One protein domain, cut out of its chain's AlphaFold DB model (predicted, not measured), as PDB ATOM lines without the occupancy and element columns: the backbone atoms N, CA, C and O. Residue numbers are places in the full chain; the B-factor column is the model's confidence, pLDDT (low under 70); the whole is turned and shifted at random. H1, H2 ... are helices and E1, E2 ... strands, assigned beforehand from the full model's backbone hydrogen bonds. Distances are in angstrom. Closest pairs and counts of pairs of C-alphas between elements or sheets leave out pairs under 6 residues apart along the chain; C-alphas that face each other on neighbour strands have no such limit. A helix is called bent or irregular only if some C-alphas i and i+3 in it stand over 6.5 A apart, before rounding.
ATOM      1  N   SER A 176     -26.407 -34.435  38.801       93.69
ATOM      2  CA  SER A 176     -26.107 -35.754  38.236       93.69
ATOM      3  C   SER A 176     -26.799 -36.839  39.034       93.69
ATOM      4  O   SER A 176     -26.633 -36.902  40.249       93.69
ATOM      5  N   LEU A 177     -27.495 -37.735  38.344       95.06
ATOM      6  CA  LEU A 177     -28.157 -38.884  38.949       95.06
ATOM      7  C   LEU A 177     -27.654 -40.168  38.294       95.06
ATOM      8  O   LEU A 177     -27.469 -40.210  37.083       95.06
ATOM      9  N   GLN A 178     -27.432 -41.229  39.067       94.62
ATOM     10  CA  GLN A 178     -27.149 -42.543  38.477       94.62
ATOM     11  C   GLN A 178     -28.390 -43.051  37.731       94.62
ATOM     12  O   GLN A 178     -29.513 -42.815  38.170       94.62
ATOM     13  N   ALA A 179     -28.199 -43.772  36.625       93.81
ATOM     14  CA  ALA A 179     -29.320 -44.262  35.820       93.81
ATOM     15  C   ALA A 179     -30.152 -45.350  36.526       93.81
ATOM     16  O   ALA A 179     -31.288 -45.585  36.134       93.81
ATOM     17  N   LYS A 180     -29.614 -45.944  37.600       93.00
ATOM     18  CA  LYS A 180     -30.334 -46.872  38.484       93.00
ATOM     19  C   LYS A 180     -31.393 -46.210  39.371       93.00
ATOM     20  O   LYS A 180     -32.099 -46.905  40.092       93.00
ATOM     21  N   ILE A 181     -31.444 -44.873  39.427       92.12
ATOM     22  CA  ILE A 181     -32.541 -44.201  40.129       92.12
ATOM     23  C   ILE A 181     -33.826 -44.532  39.380       92.12
ATOM     24  O   ILE A 181     -33.899 -44.360  38.165       92.12
ATOM     25  N   GLN A 182     -34.828 -44.995  40.123       92.94
ATOM     26  CA  GLN A 182     -36.093 -45.480  39.590       92.94
ATOM     27  C   GLN A 182     -36.995 -44.322  39.139       92.94
ATOM     28  O   GLN A 182     -37.990 -43.989  39.772       92.94
ATOM     29  N   LEU A 183     -36.593 -43.666  38.049       96.56
ATOM     30  CA  LEU A 183     -37.403 -42.678  37.333       96.56
ATOM     31  C   LEU A 183     -38.328 -43.333  36.302       96.56
ATOM     32  O   LEU A 183     -39.207 -42.673  35.767       96.56
ATOM     33  N   PHE A 184     -38.123 -44.614  36.022       97.31
ATOM     34  CA  PHE A 184     -38.877 -45.414  35.065       97.31
ATOM     35  C   PHE A 184     -39.136 -46.787  35.687       97.31
ATOM     36  O   PHE A 184     -38.465 -47.166  36.650       97.31
ATOM     37  N   GLU A 185     -40.084 -47.532  35.122       95.56
ATOM     38  CA  GLU A 185     -40.341 -48.925  35.506       95.56
ATOM     39  C   GLU A 185     -39.090 -49.799  35.320       95.56
ATOM     40  O   GLU A 185     -38.716 -50.554  36.214       95.56
ATOM     41  N   GLU A 186     -38.397 -49.610  34.196       96.88
ATOM     42  CA  GLU A 186     -37.153 -50.292  33.842       96.88
ATOM     43  C   GLU A 186     -35.981 -49.302  33.886       96.88
ATOM     44  O   GLU A 186     -36.025 -48.262  33.225       96.88
ATOM     45  N   THR A 187     -34.908 -49.599  34.626       97.56
ATOM     46  CA  THR A 187     -33.713 -48.739  34.655       97.56
ATOM     47  C   THR A 187     -32.819 -48.992  33.442       97.56
ATOM     48  O   THR A 187     -32.720 -50.108  32.933       97.56
ATOM     49  N   TYR A 188     -32.124 -47.958  32.961       98.31
ATOM     50  CA  TYR A 188     -31.324 -48.087  31.736       98.31
ATOM     51  C   TYR A 188     -30.169 -49.095  31.855       98.31
ATOM     52  O   TYR A 188     -29.838 -49.762  30.881       98.31
ATOM     53  N   ASP A 189     -29.548 -49.233  33.025       97.75
ATOM     54  CA  ASP A 189     -28.487 -50.223  33.251       97.75
ATOM     55  C   ASP A 189     -28.984 -51.670  33.144       97.75
ATOM     56  O   ASP A 189     -28.261 -52.526  32.629       97.75
ATOM     57  N   SER A 190     -30.223 -51.919  33.566       98.06
ATOM     58  CA  SER A 190     -30.902 -53.200  33.392       98.06
ATOM     59  C   SER A 190     -31.328 -53.421  31.938       98.06
ATOM     60  O   SER A 190     -30.931 -54.424  31.343       98.06
ATOM     61  N   PHE A 191     -31.976 -52.442  31.299       98.56
ATOM     62  CA  PHE A 191     -32.287 -52.497  29.864       98.56
ATOM     63  C   PHE A 191     -31.043 -52.776  28.999       98.56
ATOM     64  O   PHE A 191     -31.067 -53.620  28.100       98.56
ATOM     65  N   TRP A 192     -29.932 -52.095  29.289       98.56
ATOM     66  CA  TRP A 192     -28.651 -52.290  28.616       98.56
ATOM     67  C   TRP A 192     -28.140 -53.724  28.763       98.56
ATOM     68  O   TRP A 192     -27.769 -54.343  27.764       98.56
ATOM     69  N   TYR A 193     -28.133 -54.256  29.989       98.62
ATOM     70  CA  TYR A 193     -27.649 -55.606  30.274       98.62
ATOM     71  C   TYR A 193     -28.409 -56.676  29.478       98.62
ATOM     72  O   TYR A 193     -27.786 -57.576  28.905       98.62
ATOM     73  N   GLU A 194     -29.736 -56.540  29.406       98.38
ATOM     74  CA  GLU A 194     -30.624 -57.512  28.759       98.38
ATOM     75  C   GLU A 194     -30.622 -57.425  27.231       98.38
ATOM     76  O   GLU A 194     -30.781 -58.432  26.545       98.38
ATOM     77  N   LYS A 195     -30.512 -56.214  26.668       98.56
ATOM     78  CA  LYS A 195     -30.794 -55.987  25.238       98.56
ATOM     79  C   LYS A 195     -29.565 -55.655  24.398       98.56
ATOM     80  O   LYS A 195     -29.605 -55.818  23.173       98.56
ATOM     81  N   TYR A 196     -28.505 -55.147  25.024       98.69
ATOM     82  CA  TYR A 196     -27.413 -54.482  24.313       98.69
ATOM     83  C   TYR A 196     -26.011 -54.902  24.741       98.69
ATOM     84  O   TYR A 196     -25.105 -54.826  23.911       98.69
ATOM     85  N   LEU A 197     -25.815 -55.392  25.969       98.69
ATOM     86  CA  LEU A 197     -24.488 -55.792  26.430       98.69
ATOM     87  C   LEU A 197     -23.890 -56.888  25.538       98.69
ATOM     88  O   LEU A 197     -22.754 -56.746  25.110       98.69
ATOM     89  N   ASP A 198     -24.653 -57.910  25.150       98.69
ATOM     90  CA  ASP A 198     -24.124 -58.982  24.287       98.69
ATOM     91  C   ASP A 198     -23.751 -58.479  22.888       98.69
ATOM     92  O   ASP A 198     -22.737 -58.892  22.331       98.69
ATOM     93  N   LYS A 199     -24.507 -57.514  22.347       98.62
ATOM     94  CA  LYS A 199     -24.171 -56.851  21.077       98.62
ATOM     95  C   LYS A 199     -22.869 -56.058  21.194       98.62
ATOM     96  O   LYS A 199     -22.068 -56.067  20.270       98.62
ATOM     97  N   TYR A 200     -22.660 -55.389  22.330       98.62
ATOM     98  CA  TYR A 200     -21.440 -54.636  22.614       98.62
ATOM     99  C   TYR A 200     -20.223 -55.560  22.742       98.62
ATOM    100  O   TYR A 200     -19.157 -55.251  22.213       98.62
ATOM    101  N   LEU A 201     -20.382 -56.698  23.423       98.44
ATOM    102  CA  LEU A 201     -19.330 -57.708  23.563       98.44
ATOM    103  C   LEU A 201     -18.990 -58.350  22.210       98.44
ATOM    104  O   LEU A 201     -17.818 -58.514  21.891       98.44
ATOM    105  N   ALA A 202     -19.995 -58.624  21.375       98.38
ATOM    106  CA  ALA A 202     -19.812 -59.211  20.048       98.38
ATOM    107  C   ALA A 202     -19.008 -58.328  19.073       98.38
ATOM    108  O   ALA A 202     -18.495 -58.841  18.079       98.38
ATOM    109  N   CYS A 203     -18.860 -57.025  19.344       98.19
ATOM    110  CA  CYS A 203     -17.986 -56.150  18.558       98.19
ATOM    111  C   CYS A 203     -16.499 -56.521  18.672       98.19
ATOM    112  O   CYS A 203     -15.708 -56.071  17.851       98.19
ATOM    113  N   ASP A 204     -16.098 -57.269  19.702       98.00
ATOM    114  CA  ASP A 204     -14.695 -57.526  20.021       98.00
ATOM    115  C   ASP A 204     -14.523 -58.948  20.568       98.00
ATOM    116  O   ASP A 204     -14.652 -59.199  21.766       98.00
ATOM    117  N   ALA A 205     -14.213 -59.884  19.669       97.12
ATOM    118  CA  ALA A 205     -14.080 -61.310  19.981       97.12
ATOM    119  C   ALA A 205     -12.936 -61.640  20.964       97.12
ATOM    120  O   ALA A 205     -12.875 -62.753  21.481       97.12
ATOM    121  N   GLU A 206     -12.034 -60.694  21.235       98.06
ATOM    122  CA  GLU A 206     -10.964 -60.844  22.229       98.06
ATOM    123  C   GLU A 206     -11.405 -60.421  23.648       98.06
ATOM    124  O   GLU A 206     -10.601 -60.449  24.584       98.06
ATOM    125  N   ILE A 207     -12.673 -60.034  23.842       97.75
ATOM    126  CA  ILE A 207     -13.280 -59.956  25.175       97.75
ATOM    127  C   ILE A 207     -13.629 -61.380  25.619       97.75
ATOM    128  O   ILE A 207     -14.657 -61.941  25.249       97.75
ATOM    129  N   THR A 208     -12.730 -61.969  26.398       97.25
ATOM    130  CA  THR A 208     -12.804 -63.362  26.860       97.25
ATOM    131  C   THR A 208     -13.301 -63.513  28.295       97.25
ATOM    132  O   THR A 208     -13.672 -64.616  28.692       97.25
ATOM    133  N   GLU A 209     -13.274 -62.445  29.094       98.19
ATOM    134  CA  GLU A 209     -13.796 -62.472  30.456       98.19
ATOM    135  C   GLU A 209     -15.306 -62.730  30.418       98.19
ATOM    136  O   GLU A 209     -16.027 -62.074  29.655       98.19
ATOM    137  N   PRO A 210     -15.818 -63.661  31.239       97.62
ATOM    138  CA  PRO A 210     -17.221 -64.029  31.190       97.62
ATOM    139  C   PRO A 210     -18.107 -62.839  31.570       97.62
ATOM    140  O   PRO A 210     -17.844 -62.131  32.551       97.62
ATOM    141  N   LYS A 211     -19.198 -62.652  30.815       97.94
ATOM    142  CA  LYS A 211     -20.276 -61.726  31.176       97.94
ATOM    143  C   LYS A 211     -20.788 -62.103  32.577       97.94
ATOM    144  O   LYS A 211     -21.243 -63.230  32.758       97.94
ATOM    145  N   PRO A 212     -20.724 -61.196  33.571       98.06
ATOM    146  CA  PRO A 212     -21.212 -61.486  34.910       98.06
ATOM    147  C   PRO A 212     -22.715 -61.743  34.902       98.06
ATOM    148  O   PRO A 212     -23.438 -61.124  34.119       98.06
ATOM    149  N   GLU A 213     -23.185 -62.555  35.843       98.38
ATOM    150  CA  GLU A 213     -24.613 -62.698  36.132       98.38
ATOM    151  C   GLU A 213     -25.268 -61.343  36.421       98.38
ATOM    152  O   GLU A 213     -24.646 -60.433  36.987       98.38
ATOM    153  N   ARG A 214     -26.548 -61.222  36.061       98.12
ATOM    154  CA  ARG A 214     -27.301 -59.960  36.075       98.12
ATOM    155  C   ARG A 214     -27.205 -59.213  37.398       98.12
ATOM    156  O   ARG A 214     -26.905 -58.022  37.424       98.12
ATOM    157  N   GLU A 215     -27.441 -59.911  38.504       97.94
ATOM    158  CA  GLU A 215     -27.420 -59.315  39.841       97.94
ATOM    159  C   GLU A 215     -26.045 -58.719  40.172       97.94
ATOM    160  O   GLU A 215     -25.936 -57.575  40.628       97.94
ATOM    161  N   LEU A 216     -24.975 -59.466  39.878       97.94
ATOM    162  CA  LEU A 216     -23.610 -59.000  40.083       97.94
ATOM    163  C   LEU A 216     -23.299 -57.813  39.168       97.94
ATOM    164  O   LEU A 216     -22.713 -56.834  39.628       97.94
ATOM    165  N   TYR A 217     -23.713 -57.863  37.900       98.44
ATOM    166  CA  TYR A 217     -23.518 -56.758  36.968       98.44
ATOM    167  C   TYR A 217     -24.175 -55.470  37.476       98.44
ATOM    168  O   TYR A 217     -23.484 -54.463  37.642       98.44
ATOM    169  N   LEU A 218     -25.471 -55.495  37.803       97.31
ATOM    170  CA  LEU A 218     -26.217 -54.308  38.245       97.31
ATOM    171  C   LEU A 218     -25.674 -53.729  39.556       97.31
ATOM    172  O   LEU A 218     -25.591 -52.510  39.730       97.31
ATOM    173  N   LYS A 219     -25.185 -54.589  40.456       96.75
ATOM    174  CA  LYS A 219     -24.503 -54.154  41.680       96.75
ATOM    175  C   LYS A 219     -23.207 -53.387  41.398       96.75
ATOM    176  O   LYS A 219     -22.806 -52.543  42.202       96.75
ATOM    177  N   LYS A 220     -22.518 -53.689  40.295       97.25
ATOM    178  CA  LYS A 220     -21.155 -53.216  40.013       97.25
ATOM    179  C   LYS A 220     -21.084 -52.149  38.922       97.25
ATOM    180  O   LYS A 220     -20.189 -51.309  38.982       97.25
ATOM    181  N   VAL A 221     -22.041 -52.105  37.997       97.12
ATOM    182  CA  VAL A 221     -22.039 -51.193  36.842       97.12
ATOM    183  C   VAL A 221     -22.047 -49.716  37.241       97.12
ATOM    184  O   VAL A 221     -21.522 -48.885  36.517       97.12
ATOM    185  N   THR A 222     -22.548 -49.356  38.426       94.62
ATOM    186  CA  THR A 222     -22.525 -47.962  38.922       94.62
ATOM    187  C   THR A 222     -21.220 -47.557  39.629       94.62
ATOM    188  O   THR A 222     -21.118 -46.462  40.188       94.62
ATOM    189  N   SER A 223     -20.202 -48.425  39.598       93.94
ATOM    190  CA  SER A 223     -18.868 -48.177  40.149       93.94
ATOM    191  C   SER A 223     -18.084 -47.123  39.355       93.94
ATOM    192  O   SER A 223     -18.338 -46.839  38.185       93.94
ATOM    193  N   THR A 224     -17.065 -46.556  40.002       90.62
ATOM    194  CA  THR A 224     -16.034 -45.733  39.350       90.62
ATOM    195  C   THR A 224     -14.673 -46.419  39.275       90.62
ATOM    196  O   THR A 224     -13.706 -45.805  38.846       90.62
ATOM    197  N   VAL A 225     -14.591 -47.671  39.722       93.75
ATOM    198  CA  VAL A 225     -13.368 -48.474  39.769       93.75
ATOM    199  C   VAL A 225     -13.520 -49.636  38.791       93.75
ATOM    200  O   VAL A 225     -14.410 -50.465  38.976       93.75
ATOM    201  N   TYR A 226     -12.658 -49.701  37.770       93.38
ATOM    202  CA  TYR A 226     -12.702 -50.750  36.734       93.38
ATOM    203  C   TYR A 226     -12.212 -52.105  37.241       93.38
ATOM    204  O   TYR A 226     -12.770 -53.128  36.873       93.38
ATOM    205  N   ALA A 227     -11.245 -52.114  38.162       94.94
ATOM    206  CA  ALA A 227     -10.716 -53.330  38.784       94.94
ATOM    207  C   ALA A 227     -11.714 -54.032  39.732       94.94
ATOM    208  O   ALA A 227     -11.343 -54.943  40.463       94.94
ATOM    209  N   ILE A 228     -12.978 -53.598  39.761       95.31
ATOM    210  CA  ILE A 228     -14.003 -54.172  40.631       95.31
ATOM    211  C   ILE A 228     -14.386 -55.605  40.234       95.31
ATOM    212  O   ILE A 228     -14.826 -56.367  41.095       95.31
ATOM    213  N   THR A 229     -14.219 -55.959  38.955       96.81
ATOM    214  CA  THR A 229     -14.250 -57.332  38.433       96.81
ATOM    215  C   THR A 229     -13.279 -57.454  37.246       96.81
ATOM    216  O   THR A 229     -13.035 -56.448  36.568       96.81
ATOM    217  N   PRO A 230     -12.763 -58.661  36.943       98.19
ATOM    218  CA  PRO A 230     -11.963 -58.904  35.738       98.19
ATOM    219  C   PRO A 230     -12.674 -58.468  34.449       98.19
ATOM    220  O   PRO A 230     -12.078 -57.792  33.616       98.19
ATOM    221  N   PHE A 231     -13.982 -58.728  34.353       98.44
ATOM    222  CA  PHE A 231     -14.822 -58.301  33.234       98.44
ATOM    223  C   PHE A 231     -14.724 -56.795  32.944       98.44
ATOM    224  O   PHE A 231     -14.354 -56.401  31.840       98.44
ATOM    225  N   PHE A 232     -14.987 -55.923  33.928       98.25
ATOM    226  CA  PHE A 232     -14.911 -54.471  33.702       98.25
ATOM    227  C   PHE A 232     -13.478 -53.986  33.453       98.25
ATOM    228  O   PHE A 232     -13.283 -53.027  32.701       98.25
ATOM    229  N   ALA A 233     -12.480 -54.641  34.053       98.19
ATOM    230  CA  ALA A 233     -11.076 -54.348  33.790       98.19
ATOM    231  C   ALA A 233     -10.705 -54.650  32.329       98.19
ATOM    232  O   ALA A 233     -10.061 -53.814  31.690       98.19
ATOM    233  N   GLN A 234     -11.171 -55.777  31.774       98.31
ATOM    234  CA  GLN A 234     -10.953 -56.124  30.369       98.31
ATOM    235  C   GLN A 234     -11.711 -55.188  29.424       98.31
ATOM    236  O   GLN A 234     -11.123 -54.693  28.465       98.31
ATOM    237  N   LEU A 235     -12.979 -54.861  29.707       97.94
ATOM    238  CA  LEU A 235     -13.710 -53.879  28.894       97.94
ATOM    239  C   LEU A 235     -12.958 -52.549  28.810       97.94
ATOM    240  O   LEU A 235     -12.895 -51.932  27.747       97.94
ATOM    241  N   LYS A 236     -12.367 -52.114  29.929       97.44
ATOM    242  CA  LYS A 236     -11.597 -50.876  29.992       97.44
ATOM    243  C   LYS A 236     -10.276 -50.962  29.228       97.44
ATOM    244  O   LYS A 236      -9.956 -50.026  28.497       97.44
ATOM    245  N   SER A 237      -9.507 -52.039  29.388       97.75
ATOM    246  CA  SER A 237      -8.239 -52.206  28.659       97.75
ATOM    247  C   SER A 237      -8.460 -52.296  27.149       97.75
ATOM    248  O   SER A 237      -7.612 -51.857  26.374       97.75
ATOM    249  N   ARG A 238      -9.636 -52.784  26.738       97.50
ATOM    250  CA  ARG A 238     -10.039 -52.934  25.340       97.50
ATOM    251  C   ARG A 238     -10.946 -51.819  24.803       97.50
ATOM    252  O   ARG A 238     -11.553 -51.975  23.746       97.50
ATOM    253  N   GLU A 239     -11.060 -50.682  25.494       96.00
ATOM    254  CA  GLU A 239     -11.992 -49.599  25.123       96.00
ATOM    255  C   GLU A 239     -11.733 -49.031  23.716       96.00
ATOM    256  O   GLU A 239     -12.674 -48.705  22.994       96.00
ATOM    257  N   LEU A 240     -10.461 -48.889  23.331       97.12
ATOM    258  CA  LEU A 240     -10.077 -48.246  22.069       97.12
ATOM    259  C   LEU A 240     -10.251 -49.159  20.842       97.12
ATOM    260  O   LEU A 240     -10.292 -48.663  19.718       97.12
ATOM    261  N   PHE A 241     -10.380 -50.472  21.040       97.69
ATOM    262  CA  PHE A 241     -10.587 -51.440  19.960       97.69
ATOM    263  C   PHE A 241     -12.053 -51.450  19.539       97.69
ATOM    264  O   PHE A 241     -12.931 -51.517  20.403       97.69
ATOM    265  N   PHE A 242     -12.322 -51.400  18.229       97.69
ATOM    266  CA  PHE A 242     -13.685 -51.355  17.669       97.69
ATOM    267  C   PHE A 242     -14.542 -50.238  18.288       97.69
ATOM    268  O   PHE A 242     -15.735 -50.393  18.556       97.69
ATOM    269  N   GLN A 243     -13.901 -49.105  18.606       97.31
ATOM    270  CA  GLN A 243     -14.535 -48.017  19.348       97.31
ATOM    271  C   GLN A 243     -15.749 -47.456  18.599       97.31
ATOM    272  O   GLN A 243     -16.732 -47.076  19.232       97.31
ATOM    273  N   LYS A 244     -15.699 -47.390  17.265       98.12
ATOM    274  CA  LYS A 244     -16.799 -46.862  16.455       98.12
ATOM    275  C   LYS A 244     -18.040 -47.748  16.586       98.12
ATOM    276  O   LYS A 244     -19.100 -47.246  16.946       98.12
ATOM    277  N   GLU A 245     -17.878 -49.047  16.394       98.50
ATOM    278  CA  GLU A 245     -18.923 -50.067  16.459       98.50
ATOM    279  C   GLU A 245     -19.521 -50.139  17.871       98.50
ATOM    280  O   GLU A 245     -20.733 -50.015  18.057       98.50
ATOM    281  N   LYS A 246     -18.663 -50.209  18.898       98.44
ATOM    282  CA  LYS A 246     -19.073 -50.148  20.312       98.44
ATOM    283  C   LYS A 246     -19.877 -48.877  20.611       98.44
ATOM    284  O   LYS A 246     -20.912 -48.916  21.281       98.44
ATOM    285  N   ASN A 247     -19.438 -47.733  20.084       98.31
ATOM    286  CA  ASN A 247     -20.122 -46.456  20.263       98.31
ATOM    287  C   ASN A 247     -21.487 -46.402  19.570       98.31
ATOM    288  O   ASN A 247     -22.375 -45.726  20.103       98.31
ATOM    289  N   GLU A 248     -21.645 -47.052  18.419       98.50
ATOM    290  CA  GLU A 248     -22.912 -47.181  17.694       98.50
ATOM    291  C   GLU A 248     -23.911 -48.021  18.496       98.50
ATOM    292  O   GLU A 248     -25.027 -47.556  18.726       98.50
ATOM    293  N   VAL A 249     -23.485 -49.171  19.038       98.75
ATOM    294  CA  VAL A 249     -24.316 -50.014  19.921       98.75
ATOM    295  C   VAL A 249     -24.819 -49.220  21.128       98.75
ATOM    296  O   VAL A 249     -26.007 -49.248  21.452       98.75
ATOM    297  N   VAL A 250     -23.936 -48.457  21.779       98.62
ATOM    298  CA  VAL A 250     -24.326 -47.629  22.929       98.62
ATOM    299  C   VAL A 250     -25.308 -46.531  22.526       98.62
ATOM    300  O   VAL A 250     -26.308 -46.339  23.215       98.62
ATOM    301  N   ASN A 251     -25.065 -45.820  21.424       98.62
ATOM    302  CA  ASN A 251     -25.979 -44.772  20.960       98.62
ATOM    303  C   ASN A 251     -27.366 -45.330  20.622       98.62
ATOM    304  O   ASN A 251     -28.360 -44.756  21.062       98.62
ATOM    305  N   ALA A 252     -27.422 -46.457  19.906       98.75
ATOM    306  CA  ALA A 252     -28.669 -47.143  19.588       98.75
ATOM    307  C   ALA A 252     -29.423 -47.539  20.864       98.75
ATOM    308  O   ALA A 252     -30.603 -47.243  20.999       98.75
ATOM    309  N   SER A 253     -28.724 -48.099  21.859       98.81
ATOM    310  CA  SER A 253     -29.356 -48.493  23.125       98.81
ATOM    311  C   SER A 253     -30.004 -47.330  23.883       98.81
ATOM    312  O   SER A 253     -31.057 -47.506  24.488       98.81
ATOM    313  N   ILE A 254     -29.382 -46.145  23.868       98.81
ATOM    314  CA  ILE A 254     -29.904 -44.951  24.544       98.81
ATOM    315  C   ILE A 254     -31.137 -44.438  23.799       98.81
ATOM    316  O   ILE A 254     -32.152 -44.155  24.436       98.81
ATOM    317  N   ALA A 255     -31.056 -44.360  22.469       98.75
ATOM    318  CA  ALA A 255     -32.168 -43.933  21.629       98.75
ATOM    319  C   ALA A 255     -33.383 -44.849  21.800       98.75
ATOM    320  O   ALA A 255     -34.479 -44.360  22.074       98.75
ATOM    321  N   ASP A 256     -33.176 -46.163  21.745       98.75
ATOM    322  CA  ASP A 256     -34.230 -47.160  21.923       98.75
ATOM    323  C   ASP A 256     -34.845 -47.108  23.321       98.75
ATOM    324  O   ASP A 256     -36.068 -47.163  23.464       98.75
ATOM    325  N   TYR A 257     -34.015 -46.965  24.358       98.75
ATOM    326  CA  TYR A 257     -34.497 -46.844  25.731       98.75
ATOM    327  C   TYR A 257     -35.384 -45.607  25.898       98.75
ATOM    328  O   TYR A 257     -36.486 -45.707  26.437       98.75
ATOM    329  N   LEU A 258     -34.951 -44.443  25.400       98.56
ATOM    330  CA  LEU A 258     -35.746 -43.218  25.496       98.56
ATOM    331  C   LEU A 258     -37.002 -43.264  24.622       98.56
ATOM    332  O   LEU A 258     -38.044 -42.779  25.057       98.56
ATOM    333  N   ALA A 259     -36.945 -43.864  23.434       98.25
ATOM    334  CA  ALA A 259     -38.127 -44.057  22.597       98.25
ATOM    335  C   ALA A 259     -39.166 -44.960  23.285       98.25
ATOM    336  O   ALA A 259     -40.361 -44.679  23.229       98.25
ATOM    337  N   THR A 260     -38.703 -46.001  23.982       98.25
ATOM    338  CA  THR A 260     -39.560 -46.969  24.678       98.25
ATOM    339  C   THR A 260     -40.142 -46.398  25.974       98.25
ATOM    340  O   THR A 260     -41.350 -46.459  26.181       98.25
ATOM    341  N   TYR A 261     -39.303 -45.821  26.841       98.06
ATOM    342  CA  TYR A 261     -39.677 -45.451  28.214       98.06
ATOM    343  C   TYR A 261     -39.745 -43.942  28.465       98.06
ATOM    344  O   TYR A 261     -40.300 -43.516  29.469       98.06
ATOM    345  N   GLY A 262     -39.210 -43.089  27.589       97.56
ATOM    346  CA  GLY A 262     -39.042 -41.657  27.879       97.56
ATOM    347  C   GLY A 262     -40.341 -40.927  28.245       97.56
ATOM    348  O   GLY A 262     -40.332 -40.044  29.100       97.56
ATOM    349  N   HIS A 263     -41.469 -41.332  27.654       97.25
ATOM    350  CA  HIS A 263     -42.790 -40.758  27.925       97.25
ATOM    351  C   HIS A 263     -43.424 -41.248  29.240       97.25
ATOM    352  O   HIS A 263     -44.379 -40.634  29.714       97.25
ATOM    353  N   THR A 264     -42.900 -42.319  29.846       97.56
ATOM    354  CA  THR A 264     -43.410 -42.915  31.094       97.56
ATOM    355  C   THR A 264     -42.633 -42.477  32.334       97.56
ATOM    356  O   THR A 264     -42.824 -43.035  33.412       97.56
ATOM    357  N   ILE A 265     -41.768 -41.464  32.208       97.75
ATOM    358  CA  ILE A 265     -40.995 -40.927  33.329       97.75
ATOM    359  C   ILE A 265     -41.883 -40.589  34.535       97.75
ATOM    360  O   ILE A 265     -42.875 -39.857  34.442       97.75
ATOM    361  N   ASN A 266     -41.469 -41.079  35.701       98.00
ATOM    362  CA  ASN A 266     -42.023 -40.714  36.990       98.00
ATOM    363  C   ASN A 266     -41.550 -39.300  37.370       98.00
ATOM    364  O   ASN A 266     -40.476 -39.084  37.937       98.00
ATOM    365  N   ARG A 267     -42.379 -38.323  37.004       96.44
ATOM    366  CA  ARG A 267     -42.135 -36.885  37.184       96.44
ATOM    367  C   ARG A 267     -42.152 -36.474  38.653       96.44
ATOM    368  O   ARG A 267     -41.397 -35.585  39.028       96.44
ATOM    369  N   GLU A 268     -42.958 -37.141  39.473       96.25
ATOM    370  CA  GLU A 268     -43.013 -36.916  40.920       96.25
ATOM    371  C   GLU A 268     -41.696 -37.342  41.569       96.25
ATOM    372  O   GLU A 268     -41.040 -36.525  42.208       96.25
ATOM    373  N   ALA A 269     -41.228 -38.561  41.284       96.69
ATOM    374  CA  ALA A 269     -39.938 -39.038  41.776       96.69
ATOM    375  C   ALA A 269     -38.778 -38.141  41.310       96.69
ATOM    376  O   ALA A 269     -37.853 -37.866  42.075       96.69
ATOM    377  N   PHE A 270     -38.812 -37.652  40.065       97.69
ATOM    378  CA  PHE A 270     -37.804 -36.708  39.584       97.69
ATOM    379  C   PHE A 270     -37.864 -35.365  40.332       97.69
ATOM    380  O   PHE A 270     -36.834 -34.902  40.825       97.69
ATOM    381  N   SER A 271     -39.056 -34.779  40.481       96.62
ATOM    382  CA  SER A 271     -39.296 -33.553  41.257       96.62
ATOM    383  C   SER A 271     -38.776 -33.684  42.691       96.62
ATOM    384  O   SER A 271     -38.024 -32.827  43.157       96.62
ATOM    385  N   GLU A 272     -39.076 -34.792  43.370       96.38
ATOM    386  CA  GLU A 272     -38.583 -35.080  44.718       96.38
ATOM    387  C   GLU A 272     -37.054 -35.129  44.781       96.38
ATOM    388  O   GLU A 272     -36.459 -34.596  45.719       96.38
ATOM    389  N   LYS A 273     -36.386 -35.718  43.777       96.12
ATOM    390  CA  LYS A 273     -34.914 -35.720  43.709       96.12
ATOM    391  C   LYS A 273     -34.342 -34.321  43.526       96.12
ATOM    392  O   LYS A 273     -33.316 -34.016  44.142       96.12
ATOM    393  N   VAL A 274     -34.970 -33.476  42.711       96.56
ATOM    394  CA  VAL A 274     -34.538 -32.081  42.552       96.56
ATOM    395  C   VAL A 274     -34.715 -31.336  43.877       96.56
ATOM    396  O   VAL A 274     -33.728 -30.831  44.403       96.56
ATOM    397  N   LYS A 275     -35.897 -31.386  44.503       96.31
ATOM    398  CA  LYS A 275     -36.158 -30.751  45.810       96.31
ATOM    399  C   LYS A 275     -35.169 -31.198  46.883       96.31
ATOM    400  O   LYS A 275     -34.478 -30.378  47.482       96.31
ATOM    401  N   ALA A 276     -35.016 -32.509  47.062       94.94
ATOM    402  CA  ALA A 276     -34.115 -33.075  48.063       94.94
ATOM    403  C   ALA A 276     -32.653 -32.639  47.876       94.94
ATOM    404  O   ALA A 276     -31.877 -32.677  48.829       94.94
ATOM    405  N   THR A 277     -32.260 -32.252  46.656       94.31
ATOM    406  CA  THR A 277     -30.880 -31.872  46.361       94.31
ATOM    407  C   THR A 277     -30.633 -30.379  46.189       94.31
ATOM    408  O   THR A 277     -29.478 -29.974  46.315       94.31
ATOM    409  N   GLN A 278     -31.665 -29.574  45.921       95.94
ATOM    410  CA  GLN A 278     -31.497 -28.178  45.507       95.94
ATOM    411  C   GLN A 278     -32.184 -27.142  46.407       95.94
ATOM    412  O   GLN A 278     -31.732 -26.004  46.393       95.94
ATOM    413  N   THR A 279     -33.198 -27.494  47.213       95.00
ATOM    414  CA  THR A 279     -34.027 -26.507  47.946       95.00
ATOM    415  C   THR A 279     -33.229 -25.480  48.762       95.00
ATOM    416  O   THR A 279     -33.499 -24.288  48.681       95.00
ATOM    417  N   GLU A 300     -39.874 -23.961  39.997       93.56
ATOM    418  CA  GLU A 300     -39.062 -24.712  39.034       93.56
ATOM    419  C   GLU A 300     -38.985 -26.194  39.403       93.56
ATOM    420  O   GLU A 300     -38.594 -27.019  38.583       93.56
ATOM    421  N   MET A 301     -39.305 -26.559  40.642       94.31
ATOM    422  CA  MET A 301     -39.171 -27.925  41.143       94.31
ATOM    423  C   MET A 301     -40.503 -28.673  41.184       94.31
ATOM    424  O   MET A 301     -40.530 -29.817  41.637       94.31
ATOM    425  N   THR A 302     -41.605 -28.072  40.740       91.56
ATOM    426  CA  THR A 302     -42.966 -28.629  40.816       91.56
ATOM    427  C   THR A 302     -43.621 -28.749  39.441       91.56
ATOM    428  O   THR A 302     -43.076 -28.303  38.434       91.56
ATOM    429  N   GLU A 303     -44.770 -29.432  39.388       90.56
ATOM    430  CA  GLU A 303     -45.644 -29.497  38.200       90.56
ATOM    431  C   GLU A 303     -44.929 -29.912  36.904       90.56
ATOM    432  O   GLU A 303     -45.223 -29.440  35.806       90.56
ATOM    433  N   MET A 304     -43.962 -30.821  37.030       94.69
ATOM    434  CA  MET A 304     -43.157 -31.240  35.895       94.69
ATOM    435  C   MET A 304     -44.004 -32.004  34.874       94.69
ATOM    436  O   MET A 304     -44.781 -32.903  35.209       94.69
ATOM    437  N   THR A 305     -43.822 -31.684  33.598       95.25
ATOM    438  CA  THR A 305     -44.493 -32.329  32.466       95.25
ATOM    439  C   THR A 305     -43.471 -32.812  31.450       95.25
ATOM    440  O   THR A 305     -42.404 -32.224  31.294       95.25
ATOM    441  N   PHE A 306     -43.777 -33.918  30.768       96.94
ATOM    442  CA  PHE A 306     -42.971 -34.354  29.632       96.94
ATOM    443  C   PHE A 306     -43.017 -33.283  28.539       96.94
ATOM    444  O   PHE A 306     -44.097 -32.792  28.208       96.94
ATOM    445  N   HIS A 307     -41.862 -32.943  27.971       96.75
ATOM    446  CA  HIS A 307     -41.782 -31.985  26.878       96.75
ATOM    447  C   HIS A 307     -41.411 -32.638  25.550       96.75
ATOM    448  O   HIS A 307     -42.169 -32.526  24.587       96.75
ATOM    449  N   SER A 308     -40.234 -33.260  25.469       97.88
ATOM    450  CA  SER A 308     -39.725 -33.813  24.214       97.88
ATOM    451  C   SER A 308     -38.576 -34.797  24.445       97.88
ATOM    452  O   SER A 308     -38.058 -34.919  25.554       97.88
ATOM    453  N   ILE A 309     -38.155 -35.485  23.380       98.38
ATOM    454  CA  ILE A 309     -36.869 -36.185  23.322       98.38
ATOM    455  C   ILE A 309     -36.049 -35.545  22.200       98.38
ATOM    456  O   ILE A 309     -36.504 -35.483  21.058       98.38
ATOM    457  N   LYS A 310     -34.833 -35.086  22.509       97.81
ATOM    458  CA  LYS A 310     -33.907 -34.468  21.551       97.81
ATOM    459  C   LYS A 310     -32.682 -35.338  21.325       97.81
ATOM    460  O   LYS A 310     -32.156 -35.953  22.254       97.81
ATOM    461  N   ASN A 311     -32.213 -35.361  20.077       96.12
ATOM    462  CA  ASN A 311     -30.982 -36.036  19.641       96.12
ATOM    463  C   ASN A 311     -30.893 -37.530  20.019       96.12
ATOM    464  O   ASN A 311     -29.801 -38.092  20.057       96.12
ATOM    465  N   GLY A 312     -32.027 -38.166  20.335       96.88
ATOM    466  CA  GLY A 312     -32.091 -39.556  20.787       96.88
ATOM    467  C   GLY A 312     -31.424 -39.832  22.139       96.88
ATOM    468  O   GLY A 312     -31.270 -40.990  22.494       96.88
ATOM    469  N   ASN A 313     -30.998 -38.817  22.898       98.19
ATOM    470  CA  ASN A 313     -30.301 -39.021  24.175       98.19
ATOM    471  C   ASN A 313     -30.644 -38.004  25.271       98.19
ATOM    472  O   ASN A 313     -30.180 -38.165  26.400       98.19
ATOM    473  N   ILE A 314     -31.443 -36.980  24.969       98.50
ATOM    474  CA  ILE A 314     -31.891 -35.984  25.941       98.50
ATOM    475  C   ILE A 314     -33.401 -36.096  26.085       98.50
ATOM    476  O   ILE A 314     -34.131 -35.866  25.124       98.50
ATOM    477  N   LEU A 315     -33.859 -36.409  27.290       98.56
ATOM    478  CA  LEU A 315     -35.256 -36.275  27.680       98.56
ATOM    479  C   LEU A 315     -35.476 -34.871  28.245       98.56
ATOM    480  O   LEU A 315     -34.741 -34.448  29.134       98.56
ATOM    481  N   GLU A 316     -36.474 -34.150  27.748       98.38
ATOM    482  CA  GLU A 316     -36.821 -32.828  28.255       98.38
ATOM    483  C   GLU A 316     -38.099 -32.862  29.083       98.38
ATOM    484  O   GLU A 316     -39.122 -33.402  28.652       98.38
ATOM    485  N   LEU A 317     -38.043 -32.224  30.251       97.75
ATOM    486  CA  LEU A 317     -39.207 -31.918  31.075       97.75
ATOM    487  C   LEU A 317     -39.411 -30.409  31.153       97.75
ATOM    488  O   LEU A 317     -38.456 -29.639  31.087       97.75
ATOM    489  N   LYS A 318     -40.660 -30.003  31.332       95.69
ATOM    490  CA  LYS A 318     -41.088 -28.622  31.549       95.69
ATOM    491  C   LYS A 318     -41.606 -28.447  32.963       95.69
ATOM    492  O   LYS A 318     -42.324 -29.319  33.438       95.69
ATOM    493  N   SER A 319     -41.270 -27.339  33.605       93.19
ATOM    494  CA  SER A 319     -41.773 -26.924  34.918       93.19
ATOM    495  C   SER A 319     -42.060 -25.417  34.919       93.19
ATOM    496  O   SER A 319     -41.606 -24.706  34.019       93.19
ATOM    497  N   GLY A 320     -42.795 -24.937  35.921       82.19
ATOM    498  CA  GLY A 320     -43.245 -23.552  36.038       82.19
ATOM    499  C   GLY A 320     -44.678 -23.335  35.542       82.19
ATOM    500  O   GLY A 320     -45.202 -24.073  34.704       82.19
ATOM    501  N   LEU A 321     -45.328 -22.305  36.087       66.44
ATOM    502  CA  LEU A 321     -46.733 -21.995  35.825       66.44
ATOM    503  C   LEU A 321     -46.920 -21.282  34.481       66.44
ATOM    504  O   LEU A 321     -46.348 -20.220  34.224       66.44
ATOM    505  N   LYS A 322     -47.867 -21.776  33.678       54.28
ATOM    506  CA  LYS A 322     -48.546 -20.941  32.679       54.28
ATOM    507  C   LYS A 322     -49.452 -19.946  33.408       54.28
ATOM    508  O   LYS A 322     -50.600 -20.254  33.695       54.28
ATOM    509  N   GLY A 323     -48.933 -18.751  33.675       52.59
ATOM    510  CA  GLY A 323     -49.738 -17.594  34.071       52.59
ATOM    511  C   GLY A 323     -50.316 -17.667  35.485       52.59
ATOM    512  O   GLY A 323     -51.523 -17.821  35.658       52.59
ATOM    513  N   SER A 324     -49.479 -17.435  36.499       43.69
ATOM    514  CA  SER A 324     -49.987 -16.831  37.733       43.69
ATOM    515  C   SER A 324     -50.449 -15.412  37.394       43.69
ATOM    516  O   SER A 324     -49.648 -14.595  36.944       43.69
ATOM    517  N   GLN A 325     -51.737 -15.110  37.585       50.25
ATOM    518  CA  GLN A 325     -52.308 -13.786  37.294       50.25
ATOM    519  C   GLN A 325     -51.703 -12.643  38.133       50.25
ATOM    520  O   GLN A 325     -51.981 -11.482  37.849       50.25
ATOM    521  N   ASN A 326     -50.861 -12.955  39.125       54.00
ATOM    522  CA  ASN A 326     -50.272 -11.984  40.046       54.00
ATOM    523  C   ASN A 326     -48.736 -11.904  39.995       54.00
ATOM    524  O   ASN A 326     -48.158 -11.152  40.776       54.00
ATOM    525  N   GLU A 327     -48.065 -12.617  39.086       53.81
ATOM    526  CA  GLU A 327     -46.613 -12.493  38.902       53.81
ATOM    527  C   GLU A 327     -46.280 -11.875  37.544       53.81
ATOM    528  O   GLU A 327     -46.827 -12.241  36.505       53.81
ATOM    529  N   SER A 328     -45.374 -10.897  37.554       52.16
ATOM    530  CA  SER A 328     -45.166  -9.989  36.426       52.16
ATOM    531  C   SER A 328     -44.551 -10.636  35.181       52.16
ATOM    532  O   SER A 328     -44.554  -9.978  34.142       52.16
ATOM    533  N   ARG A 329     -44.059 -11.887  35.238       55.69
ATOM    534  CA  ARG A 329     -43.712 -12.703  34.057       55.69
ATOM    535  C   ARG A 329     -43.830 -14.201  34.374       55.69
ATOM    536  O   ARG A 329     -43.098 -14.663  35.246       55.69
ATOM    537  N   PRO A 330     -44.675 -14.976  33.670       63.41
ATOM    538  CA  PRO A 330     -44.545 -16.428  33.689       63.41
ATOM    539  C   PRO A 330     -43.177 -16.793  33.105       63.41
ATOM    540  O   PRO A 330     -42.819 -16.289  32.041       63.41
ATOM    541  N   PHE A 331     -42.420 -17.638  33.800       74.19
ATOM    542  CA  PHE A 331     -41.172 -18.194  33.290       74.19
ATOM    543  C   PHE A 331     -41.310 -19.713  33.206       74.19
ATOM    544  O   PHE A 331     -41.829 -20.357  34.120       74.19
ATOM    545  N   GLU A 332     -40.898 -20.281  32.076       88.88
ATOM    546  CA  GLU A 332     -40.921 -21.727  31.855       88.88
ATOM    547  C   GLU A 332     -39.514 -22.275  32.091       88.88
ATOM    548  O   GLU A 332     -38.528 -21.706  31.635       88.88
ATOM    549  N   THR A 333     -39.394 -23.393  32.801       94.56
ATOM    550  CA  THR A 333     -38.101 -24.051  33.015       94.56
ATOM    551  C   THR A 333     -38.046 -25.361  32.251       94.56
ATOM    552  O   THR A 333     -38.851 -26.263  32.487       94.56
ATOM    553  N   ILE A 334     -37.067 -25.490  31.356       97.06
ATOM    554  CA  ILE A 334     -36.770 -26.731  30.639       97.06
ATOM    555  C   ILE A 334     -35.653 -27.471  31.358       97.06
ATOM    556  O   ILE A 334     -34.523 -26.991  31.395       97.06
ATOM    557  N   TYR A 335     -35.937 -28.668  31.854       98.25
ATOM    558  CA  TYR A 335     -34.926 -29.607  32.327       98.25
ATOM    559  C   TYR A 335     -34.483 -30.508  31.184       98.25
ATOM    560  O   TYR A 335     -35.295 -31.251  30.642       98.25
ATOM    561  N   GLY A 336     -33.197 -30.484  30.843       98.50
ATOM    562  CA  GLY A 336     -32.593 -31.413  29.891       98.50
ATOM    563  C   GLY A 336     -31.884 -32.551  30.618       98.50
ATOM    564  O   GLY A 336     -30.826 -32.330  31.210       98.50
ATOM    565  N   LEU A 337     -32.448 -33.758  30.558       98.56
ATOM    566  CA  LEU A 337     -31.919 -34.987  31.151       98.56
ATOM    567  C   LEU A 337     -31.156 -35.779  30.076       98.56
ATOM    568  O   LEU A 337     -31.735 -36.583  29.344       98.56
ATOM    569  N   LEU A 338     -29.844 -35.561  29.974       98.44
ATOM    570  CA  LEU A 338     -28.958 -36.292  29.063       98.44
ATOM    571  C   LEU A 338     -28.602 -37.666  29.643       98.44
ATOM    572  O   LEU A 338     -27.875 -37.747  30.637       98.44
ATOM    573  N   LEU A 339     -29.043 -38.741  28.991       98.50
ATOM    574  CA  LEU A 339     -28.620 -40.102  29.315       98.50
ATOM    575  C   LEU A 339     -27.255 -40.391  28.690       98.50
ATOM    576  O   LEU A 339     -27.061 -40.255  27.480       98.50
ATOM    577  N   ARG A 340     -26.284 -40.789  29.513       97.62
ATOM    578  CA  ARG A 340     -24.930 -41.117  29.052       97.62
ATOM    579  C   ARG A 340     -24.196 -42.050  30.005       97.62
ATOM    580  O   ARG A 340     -24.498 -42.124  31.189       97.62
ATOM    581  N   TRP A 341     -23.133 -42.667  29.511       97.44
ATOM    582  CA  TRP A 341     -22.137 -43.349  30.336       97.44
ATOM    583  C   TRP A 341     -21.079 -42.341  30.800       97.44
ATOM    584  O   TRP A 341     -20.464 -41.656  29.976       97.44
ATOM    585  N   ARG A 342     -20.894 -42.189  32.118       91.88
ATOM    586  CA  ARG A 342     -19.902 -41.250  32.681       91.88
ATOM    587  C   ARG A 342     -18.485 -41.814  32.657       91.88
ATOM    588  O   ARG A 342     -17.549 -41.036  32.514       91.88
ATOM    589  N   ASN A 343     -18.344 -43.133  32.774       89.94
ATOM    590  CA  ASN A 343     -17.069 -43.823  32.946       89.94
ATOM    591  C   ASN A 343     -16.832 -44.783  31.777       89.94
ATOM    592  O   ASN A 343     -17.027 -45.990  31.899       89.94
ATOM    593  N   HIS A 344     -16.416 -44.199  30.651       93.81
ATOM    594  CA  HIS A 344     -16.258 -44.848  29.345       93.81
ATOM    595  C   HIS A 344     -17.556 -45.424  28.775       93.81
ATOM    596  O   HIS A 344     -18.430 -45.944  29.470       93.81
ATOM    597  N   LYS A 345     -17.726 -45.247  27.469       95.75
ATOM    598  CA  LYS A 345     -19.011 -45.455  26.808       95.75
ATOM    599  C   LYS A 345     -19.360 -46.949  26.772       95.75
ATOM    600  O   LYS A 345     -18.610 -47.720  26.198       95.75
ATOM    601  N   GLY A 346     -20.474 -47.341  27.398       97.19
ATOM    602  CA  GLY A 346     -20.924 -48.741  27.477       97.19
ATOM    603  C   GLY A 346     -20.252 -49.599  28.557       97.19
ATOM    604  O   GLY A 346     -20.526 -50.793  28.617       97.19
ATOM    605  N   ILE A 347     -19.379 -49.023  29.398       97.38
ATOM    606  CA  ILE A 347     -18.578 -49.790  30.368       97.38
ATOM    607  C   ILE A 347     -19.085 -49.592  31.799       97.38
ATOM    608  O   ILE A 347     -19.590 -50.532  32.407       97.38
ATOM    609  N   LEU A 348     -18.956 -48.384  32.361       97.56
ATOM    610  CA  LEU A 348     -19.377 -48.100  33.734       97.56
ATOM    611  C   LEU A 348     -20.154 -46.786  33.868       97.56
ATOM    612  O   LEU A 348     -19.976 -45.802  33.145       97.56
ATOM    613  N   ASN A 349     -20.967 -46.765  34.914       96.56
ATOM    614  CA  ASN A 349     -21.657 -45.617  35.476       96.56
ATOM    615  C   ASN A 349     -22.561 -44.891  34.467       96.56
ATOM    616  O   ASN A 349     -22.316 -43.717  34.153       96.56
ATOM    617  N   PRO A 350     -23.606 -45.566  33.952       97.69
ATOM    618  CA  PRO A 350     -24.662 -44.880  33.233       97.69
ATOM    619  C   PRO A 350     -25.367 -43.902  34.179       97.69
ATOM    620  O   PRO A 350     -25.629 -44.203  35.348       97.69
ATOM    621  N   ALA A 351     -25.641 -42.702  33.686       97.50
ATOM    622  CA  ALA A 351     -26.142 -41.603  34.488       97.50
ATOM    623  C   ALA A 351     -26.951 -40.609  33.656       97.50
ATOM    624  O   ALA A 351     -26.730 -40.433  32.457       97.50
ATOM    625  N   TRP A 352     -27.821 -39.896  34.357       97.94
ATOM    626  CA  TRP A 352     -28.471 -38.686  33.899       97.94
ATOM    627  C   TRP A 352     -27.587 -37.487  34.245       97.94
ATOM    628  O   TRP A 352     -27.248 -37.244  35.411       97.94
ATOM    629  N   GLN A 353     -27.188 -36.745  33.219       97.44
ATOM    630  CA  GLN A 353     -26.591 -35.423  33.344       97.44
ATOM    631  C   GLN A 353     -27.692 -34.390  33.109       97.44
ATOM    632  O   GLN A 353     -28.278 -34.352  32.032       97.44
ATOM    633  N   ILE A 354     -27.979 -33.579  34.124       98.25
ATOM    634  CA  ILE A 354     -29.163 -32.727  34.136       98.25
ATOM    635  C   ILE A 354     -28.732 -31.270  34.043       98.25
ATOM    636  O   ILE A 354     -27.933 -30.784  34.850       98.25
ATOM    637  N   SER A 355     -29.276 -30.602  33.036       97.75
ATOM    638  CA  SER A 355     -29.188 -29.161  32.806       97.75
ATOM    639  C   SER A 355     -30.574 -28.543  32.961       97.75
ATOM    640  O   SER A 355     -31.577 -29.257  32.890       97.75
ATOM    641  N   MET A 356     -30.635 -27.233  33.172       96.19
ATOM    642  CA  MET A 356     -31.890 -26.489  33.151       96.19
ATOM    643  C   MET A 356     -31.739 -25.231  32.303       96.19
ATOM    644  O   MET A 356     -30.624 -24.760  32.113       96.19
ATOM    645  N   LYS A 357     -32.843 -24.702  31.779       95.19
ATOM    646  CA  LYS A 357     -32.906 -23.395  31.115       95.19
ATOM    647  C   LYS A 357     -34.212 -22.710  31.478       95.19
ATOM    648  O   LYS A 357     -35.263 -23.321  31.318       95.19
ATOM    649  N   ARG A 358     -34.132 -21.455  31.911       92.06
ATOM    650  CA  ARG A 358     -35.291 -20.579  32.114       92.06
ATOM    651  C   ARG A 358     -35.601 -19.878  30.791       92.06
ATOM    652  O   ARG A 358     -34.676 -19.369  30.156       92.06
ATOM    653  N   GLN A 359     -36.856 -19.921  30.357       85.50
ATOM    654  CA  GLN A 359     -37.367 -19.342  29.112       85.50
ATOM    655  C   GLN A 359     -38.371 -18.233  29.392       85.50
ATOM    656  O   GLN A 359     -39.172 -18.387  30.348       85.50
TER     657      GLN A 359
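This is residues 176 to 279 and 300 to 359 of the 359 residues of an uncharacterized protein of viral metagenome (UniProt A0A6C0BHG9). A strongly twisted sheet of five antiparallel strands runs along much of a rod-like body, with the long helix H5 packed over it along E3. The short helices H1, H2, H3 and H4 gather round one end of the sheet, H6 lies near E2 farther along, and the loop of residues 320 to 332 reaches out at the opposite end. The printed part has 164 residues, with named elements in the order E1 H1 H2 H3 H4 H5 H6 E2 E3 E4 E5; the class is mixed, helices and strands. The sheet's order is E1, E5, E4, E3, E2. The whole is only just compact, close to loose, with a radius of gyration of the C-alphas of 18.1 A and spans of 65 by 27 by 24 A.

Find C-alpha 176 at (-26.107, -35.754, 38.236), where E1, residues 176 to 178, begins. E2 is residues 305 to 310, E3 residues 314 to 319, E4 residues 333 to 343, 28.9 A long, and E5 residues 348 to 358, 31.8 A long, ending at C-alpha 358 at (-35.291, -20.579, 32.114). E4 bends by 54 degrees at residue 340. From C-alpha 243 at (-14.535, -48.017, 19.348), H5 runs 31.6 A to residue 264; it has a kink of 33 degrees near residue 258 and is irregular, with C-alphas 260 and 263 7.7 A apart. H1 is residues 188 to 195, H2 197 to 202, H3 214 to 221, H4 230 to 237, and H6 267 to 278, 16.1 A long.

Start at the meander E2 E3 E4 E5, each strand the antiparallel neighbour of the one before. In the hairpin E4 and E5, N 338 and O 353 are 2.9 A apart; in E3 and E4, N 317 and O 335 are 2.9 A apart; in E2 and E3, N 307 and O 316 are 2.9 A apart. E1 is the edge strand beside E5, with N 352 and O 177 2.8 A apart. H5 is on the sheet at a height of 7.9 A, over E3 and along the strands, at 6 degrees on the local plane. H6 is on the sheet too, its closest C-alphas to E2 being Arg 267 and Thr 305, 7.0 A apart. H1 touches H5 at a steep tilt of 67 degrees, opposite ways, closest at the C-alphas of Trp 192 and Ser 253, 6.7 A; H5 does this with residues 253 to 257 alone. H2 touches H5 residues 246 to 250 alone, at a shallow tilt of 23 degrees, closest at the C-alphas of Tyr 200 and Lys 246, 5.6 A. H3 touches H1 at a steep tilt of 45 degrees, closest at the C-alphas of Ser 190 and Leu 218, 6.8 A. H1 and H3 only graze the sheet; H4 touches no helix and is only just not on the sheet, with 4 pairs of C-alphas within 10 A. Every O i to N i+4 pair is within hydrogen-bond range in H1, H2, H3, H4 and H6; in H5, 16 of 18 are.

The C-alphas farthest apart are those of Glu 206 and Asn 326, 65.2 A. Residues 280 to 299 are not printed, and C-alphas 279 and 300 are 10.4 A apart across the cut. Of the links printed whole, H2 to H3 and E3 to E4 are long. Mean pLDDT of the printed part is 94.0; residues 321 to 330 are under 70 in this model.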